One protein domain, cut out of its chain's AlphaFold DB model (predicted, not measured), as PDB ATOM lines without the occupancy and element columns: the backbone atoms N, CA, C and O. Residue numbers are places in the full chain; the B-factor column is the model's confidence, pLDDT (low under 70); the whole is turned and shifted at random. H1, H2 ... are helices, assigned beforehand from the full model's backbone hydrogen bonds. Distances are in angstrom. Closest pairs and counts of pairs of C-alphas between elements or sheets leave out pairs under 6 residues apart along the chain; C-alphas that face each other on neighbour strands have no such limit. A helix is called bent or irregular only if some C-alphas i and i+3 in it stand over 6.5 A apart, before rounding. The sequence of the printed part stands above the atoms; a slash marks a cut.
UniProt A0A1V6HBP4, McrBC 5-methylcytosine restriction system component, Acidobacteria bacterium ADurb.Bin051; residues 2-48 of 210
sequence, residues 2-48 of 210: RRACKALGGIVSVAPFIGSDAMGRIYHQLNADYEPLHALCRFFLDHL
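What this domain is: This is residues 2 to 48 of the 210 residues of the protein "McrBC 5-methylcytosine restriction system component" of Acidobacteria bacterium ADurb.Bin051 (UniProt A0A1V6HBP4). One long helix, H3, has the one-turn helix H2 packed on it near its last turns, and the short helix H1 is set well off from both at the far end of a loop. The 47 printed residues hold three named helices, in the order H1, H2, H3, and no named strand: all helix. The whole is loose, with a radius of gyration of the C-alphas of 12.1 A and spans of 30 by 27 by 15 A.

How they stand to each other: H3, residues 32 to 47, touches H2, residues 19 to 22; their closest C-alphas, of Gly 19 and Leu 45, are 4.5 A apart. H1, residues 2 to 8, is apart from H2 and from H3. In H1 every O i to N i+4 pair is within hydrogen-bond range, in H3 10 of 12 are, and H2 is too short for such a pair.

Where its parts are: H3 is 23.6 A long, from C-alpha 32 at (113.507, 158.904, 165.918) to C-alpha 47 at (97.354, 143.565, 158.152). It is irregular, but only just: C-alphas 33 and 36 are 6.8 A apart. H2 measures 5.4 A, and H1 10.2 A from C-alpha 2 at (93.658, 150.561, 179.930).

The domain as a whole: The farthest C-alphas, of Gln 29 and Leu 48, are 30.2 A apart. The printed part has no cut, and both links are short. Residues 6 to 13 and 28 to 33 stand free. Mean pLDDT of the printed part is 73.8; residues 2 to 6, 9, 18 to 19 and 46 to 48 are under 70.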
ATOM      1  N   ARG A   2      94.490 149.655 179.089       46.56
ATOM      2  CA  ARG A   2      93.658 150.561 179.930       46.56
ATOM      3  C   ARG A   2      94.429 151.592 180.777       46.56
ATOM      4  O   ARG A   2      93.973 152.721 180.903       46.56
ATOM      5  N   ARG A   3      95.590 151.232 181.340       53.12
ATOM      6  CA  ARG A   3      96.435 152.173 182.105       53.12
ATOM      7  C   ARG A   3      97.071 153.259 181.225       53.12
ATOM      8  O   ARG A   3      97.089 154.408 181.641       53.12
ATOM      9  N   ALA A   4      97.514 152.916 180.014       59.22
ATOM     10  CA  ALA A   4      98.127 153.864 179.079       59.22
ATOM     11  C   ALA A   4      97.094 154.854 178.511       59.22
ATOM     12  O   ALA A   4      97.316 156.056 178.560       59.22
ATOM     13  N   CYS A   5      95.916 154.376 178.085       59.19
ATOM     14  CA  CYS A   5      94.835 155.258 177.622       59.19
ATOM     15  C   CYS A   5      94.357 156.218 178.724       59.19
ATOM     16  O   CYS A   5      94.057 157.373 178.449       59.19
ATOM     17  N   LYS A   6      94.324 155.762 179.985       65.00
ATOM     18  CA  LYS A   6      93.959 156.611 181.127       65.00
ATOM     19  C   LYS A   6      95.027 157.666 181.440       65.00
ATOM     20  O   LYS A   6      94.671 158.768 181.833       65.00
ATOM     21  N   ALA A   7      96.308 157.340 181.263       71.62
ATOM     22  CA  ALA A   7      97.410 158.279 181.464       71.62
ATOM     23  C   ALA A   7      97.495 159.343 180.353       71.62
ATOM     24  O   ALA A   7      97.868 160.477 180.624       71.62
ATOM     25  N   LEU A   8      97.120 158.987 179.121       72.12
ATOM     26  CA  LEU A   8      97.226 159.863 177.949       72.12
ATOM     27  C   LEU A   8      95.938 160.646 177.639       72.12
ATOM     28  O   LEU A   8      95.980 161.597 176.869       72.12
ATOM     29  N   GLY A   9      94.798 160.294 178.244       68.31
ATOM     30  CA  GLY A   9      93.473 160.808 177.867       68.31
ATOM     31  C   GLY A   9      93.247 162.322 178.003       68.31
ATOM     32  O   GLY A   9      92.235 162.811 177.517       68.31
ATOM     33  N   GLY A  10      94.160 163.062 178.642       75.88
ATOM     34  CA  GLY A  10      94.126 164.531 178.702       75.88
ATOM     35  C   GLY A  10      94.961 165.240 177.626       75.88
ATOM     36  O   GLY A  10      94.865 166.455 177.503       75.88
ATOM     37  N   ILE A  11      95.785 164.504 176.873       80.81
ATOM     38  CA  ILE A  11      96.747 165.054 175.901       80.81
ATOM     39  C   ILE A  11      96.632 164.436 174.501       80.81
ATOM     40  O   ILE A  11      97.287 164.912 173.578       80.81
ATOM     41  N   VAL A  12      95.803 163.402 174.317       78.69
ATOM     42  CA  VAL A  12      95.551 162.780 173.007       78.69
ATOM     43  C   VAL A  12      94.060 162.726 172.690       78.69
ATOM     44  O   VAL A  12      93.231 162.539 173.580       78.69
ATOM     45  N   SER A  13      93.725 162.850 171.406       75.94
ATOM     46  CA  SER A  13      92.386 162.564 170.886       75.94
ATOM     47  C   SER A  13      92.365 161.183 170.232       75.94
ATOM     48  O   SER A  13      93.370 160.713 169.700       75.94
ATOM     49  N   VAL A  14      91.218 160.509 170.305       74.12
ATOM     50  CA  VAL A  14      91.017 159.224 169.631       74.12
ATOM     51  C   VAL A  14      90.422 159.501 168.257       74.12
ATOM     52  O   VAL A  14      89.338 160.072 168.163       74.12
ATOM     53  N   ALA A  15      91.123 159.079 167.209       74.69
ATOM     54  CA  ALA A  15      90.666 159.142 165.828       74.69
ATOM     55  C   ALA A  15      90.801 157.756 165.169       74.69
ATOM     56  O   ALA A  15      91.705 156.999 165.541       74.69
ATOM     57  N   PRO A  16      89.921 157.401 164.216       70.44
ATOM     58  CA  PRO A  16      90.133 156.229 163.376       70.44
ATOM     59  C   PRO A  16      91.405 156.423 162.537       70.44
ATOM     60  O   PRO A  16      91.641 157.514 162.027       70.44
ATOM     61  N   PHE A  17      92.214 155.371 162.424       71.62
ATOM     62  CA  PHE A  17      93.466 155.348 161.662       71.62
ATOM     63  C   PHE A  17      93.481 154.106 160.765       71.62
ATOM     64  O   PHE A  17      93.076 153.031 161.212       71.62
ATOM     65  N   ILE A  18      93.970 154.247 159.536       68.50
ATOM     66  CA  ILE A  18      94.342 153.152 158.628       68.50
ATOM     67  C   ILE A  18      95.859 153.149 158.408       68.50
ATOM     68  O   ILE A  18      96.542 154.118 158.740       68.50
ATOM     69  N   GLY A  19      96.432 152.068 157.874       67.19
ATOM     70  CA  GLY A  19      97.894 151.952 157.800       67.19
ATOM     71  C   GLY A  19      98.553 152.988 156.881       67.19
ATOM     72  O   GLY A  19      99.651 153.461 157.181       67.19
ATOM     73  N   SER A  20      97.838 153.490 155.866       73.44
ATOM     74  CA  SER A  20      98.294 154.631 155.064       73.44
ATOM     75  C   SER A  20      98.413 155.938 155.855       73.44
ATOM     76  O   SER A  20      99.253 156.766 155.511       73.44
ATOM     77  N   ASP A  21      97.645 156.120 156.933       74.38
ATOM     78  CA  ASP A  21      97.707 157.321 157.785       74.38
ATOM     79  C   ASP A  21      98.973 157.346 158.657       74.38
ATOM     80  O   ASP A  21      99.369 158.381 159.201       74.38
ATOM     81  N   ALA A  22      99.632 156.194 158.813       70.12
ATOM     82  CA  ALA A  22     100.925 156.090 159.474       70.12
ATOM     83  C   ALA A  22     102.107 156.408 158.531       70.12
ATOM     84  O   ALA A  22     103.240 156.512 159.005       70.12
ATOM     85  N   MET A  23     101.871 156.593 157.223       70.56
ATOM     86  CA  MET A  23     102.907 156.942 156.241       70.56
ATOM     87  C   MET A  23     103.224 158.446 156.216       70.56
ATOM     88  O   MET A  23     102.435 159.278 156.653       70.56
ATOM     89  N   GLY A  24     104.396 158.805 155.680       71.31
ATOM     90  CA  GLY A  24     104.786 160.207 155.466       71.31
ATOM     91  C   GLY A  24     105.176 160.970 156.735       71.31
ATOM     92  O   GLY A  24     105.270 162.197 156.710       71.31
ATOM     93  N   ARG A  25     105.410 160.266 157.849       78.50
ATOM     94  CA  ARG A  25     105.947 160.868 159.073       78.50
ATOM     95  C   ARG A  25     107.424 161.194 158.889       78.50
ATOM     96  O   ARG A  25     108.180 160.384 158.362       78.50
ATOM     97  N   ILE A  26     107.822 162.382 159.335       81.69
ATOM     98  CA  ILE A  26     109.215 162.826 159.296       81.69
ATOM     99  C   ILE A  26     109.844 162.555 160.663       81.69
ATOM    100  O   ILE A  26     109.357 163.037 161.692       81.69
ATOM    101  N   TYR A  27     110.924 161.780 160.650       84.81
ATOM    102  CA  TYR A  27     111.721 161.475 161.830       84.81
ATOM    103  C   TYR A  27     112.966 162.361 161.879       84.81
ATOM    104  O   TYR A  27     113.676 162.566 160.896       84.81
ATOM    105  N   HIS A  28     113.213 162.903 163.057       85.12
ATOM    106  CA  HIS A  28     114.330 163.739 163.445       85.12
ATOM    107  C   HIS A  28     114.836 163.258 164.810       85.12
ATOM    108  O   HIS A  28     114.229 162.414 165.460       85.12
ATOM    109  N   GLN A  29     115.942 163.822 165.288       82.31
ATOM    110  CA  GLN A  29     116.618 163.352 166.503       82.31
ATOM    111  C   GLN A  29     115.717 163.272 167.756       82.31
ATOM    112  O   GLN A  29     115.956 162.438 168.620       82.31
ATOM    113  N   LEU A  30     114.678 164.116 167.853       82.50
ATOM    114  CA  LEU A  30     113.752 164.172 168.996       82.50
ATOM    115  C   LEU A  30     112.577 163.180 168.922       82.50
ATOM    116  O   LEU A  30     111.832 163.077 169.892       82.50
ATOM    117  N   ASN A  31     112.360 162.516 167.784       82.81
ATOM    118  CA  ASN A  31     111.258 161.563 167.592       82.81
ATOM    119  C   ASN A  31     111.671 160.303 166.805       82.81
ATOM    120  O   ASN A  31     110.802 159.554 166.356       82.81
ATOM    121  N   ALA A  32     112.972 160.075 166.612       81.25
ATOM    122  CA  ALA A  32     113.507 158.904 165.918       81.25
ATOM    123  C   ALA A  32     113.153 157.592 166.641       81.25
ATOM    124  O   ALA A  32     112.936 156.563 166.014       81.25
ATOM    125  N   ASP A  33     113.002 157.643 167.961       83.06
ATOM    126  CA  ASP A  33     112.541 156.542 168.808       83.06
ATOM    127  C   ASP A  33     111.093 156.100 168.520       83.06
ATOM    128  O   ASP A  33     110.721 154.968 168.832       83.06
ATOM    129  N   TYR A  34     110.278 156.943 167.874       82.06
ATOM    130  CA  TYR A  34     108.920 156.582 167.455       82.06
ATOM    131  C   TYR A  34     108.870 155.825 166.129       82.06
ATOM    132  O   TYR A  34     107.824 155.257 165.813       82.06
ATOM    133  N   GLU A  35     109.946 155.809 165.342       80.62
ATOM    134  CA  GLU A  35     109.955 155.155 164.031       80.62
ATOM    135  C   GLU A  35     109.611 153.657 164.117       80.62
ATOM    136  O   GLU A  35     108.660 153.244 163.445       80.62
ATOM    137  N   PRO A  36     110.233 152.853 165.008       80.00
ATOM    138  CA  PRO A  36     109.859 151.448 165.173       80.00
ATOM    139  C   PRO A  36     108.417 151.273 165.663       80.00
ATOM    140  O   PRO A  36     107.717 150.346 165.255       80.00
ATOM    141  N   LEU A  37     107.937 152.182 166.520       81.50
ATOM    142  CA  LEU A  37     106.584 152.118 167.072       81.50
ATOM    143  C   LEU A  37     105.525 152.433 166.010       81.50
ATOM    144  O   LEU A  37     104.506 151.751 165.938       81.50
ATOM    145  N   HIS A  38     105.764 153.424 165.151       84.62
ATOM    146  CA  HIS A  38     104.884 153.714 164.024       84.62
ATOM    147  C   HIS A  38     104.942 152.628 162.951       84.62
ATOM    148  O   HIS A  38     103.897 152.311 162.387       84.62
ATOM    149  N   ALA A  39     106.114 152.036 162.692       78.62
ATOM    150  CA  ALA A  39     106.233 150.880 161.806       78.62
ATOM    151  C   ALA A  39     105.384 149.710 162.324       78.62
ATOM    152  O   ALA A  39     104.622 149.123 161.560       78.62
ATOM    153  N   LEU A  40     105.413 149.453 163.636       77.00
ATOM    154  CA  LEU A  40     104.569 148.450 164.280       77.00
ATOM    155  C   LEU A  40     103.075 148.800 164.189       77.00
ATOM    156  O   LEU A  40     102.257 147.947 163.851       77.00
ATOM    157  N   CYS A  41     102.696 150.055 164.456       78.19
ATOM    158  CA  CYS A  41     101.312 150.508 164.299       78.19
ATOM    159  C   CYS A  41     100.823 150.326 162.864       78.19
ATOM    160  O   CYS A  41      99.727 149.814 162.664       78.19
ATOM    161  N   ARG A  42     101.632 150.715 161.878       77.56
ATOM    162  CA  ARG A  42     101.327 150.520 160.465       77.56
ATOM    163  C   ARG A  42     101.176 149.043 160.135       77.56
ATOM    164  O   ARG A  42     100.176 148.682 159.538       77.56
ATOM    165  N   PHE A  43     102.130 148.211 160.547       71.19
ATOM    166  CA  PHE A  43     102.096 146.770 160.321       71.19
ATOM    167  C   PHE A  43     100.771 146.170 160.789       71.19
ATOM    168  O   PHE A  43     100.106 145.479 160.022       71.19
ATOM    169  N   PHE A  44     100.347 146.514 162.007       72.75
ATOM    170  CA  PHE A  44      99.029 146.135 162.492       72.75
ATOM    171  C   PHE A  44      97.930 146.721 161.597       72.75
ATOM    172  O   PHE A  44      97.142 145.974 161.046       72.75
ATOM    173  N   LEU A  45      97.871 148.031 161.382       74.88
ATOM    174  CA  LEU A  45      96.782 148.650 160.618       74.88
ATOM    175  C   LEU A  45      96.657 148.163 159.156       74.88
ATOM    176  O   LEU A  45      95.537 148.109 158.655       74.88
ATOM    177  N   ASP A  46      97.760 147.804 158.494       69.75
ATOM    178  CA  ASP A  46      97.790 147.277 157.118       69.75
ATOM    179  C   ASP A  46      97.377 145.792 157.049       69.75
ATOM    180  O   ASP A  46      96.836 145.354 156.035       69.75
ATOM    181  N   HIS A  47      97.589 145.020 158.122       60.81
ATOM    182  CA  HIS A  47      97.354 143.565 158.152       60.81
ATOM    183  C   HIS A  47      96.245 143.137 159.133       60.81
ATOM    184  O   HIS A  47      95.995 141.949 159.326       60.81
ATOM    185  N   LEU A  48      95.539 144.089 159.752       62.44
ATOM    186  CA  LEU A  48      94.382 143.847 160.617       62.44
ATOM    187  C   LEU A  48      93.106 143.689 159.771       62.44
ATOM    188  O   LEU A  48      92.424 144.660 159.450       62.44
TER     189      LEU A  48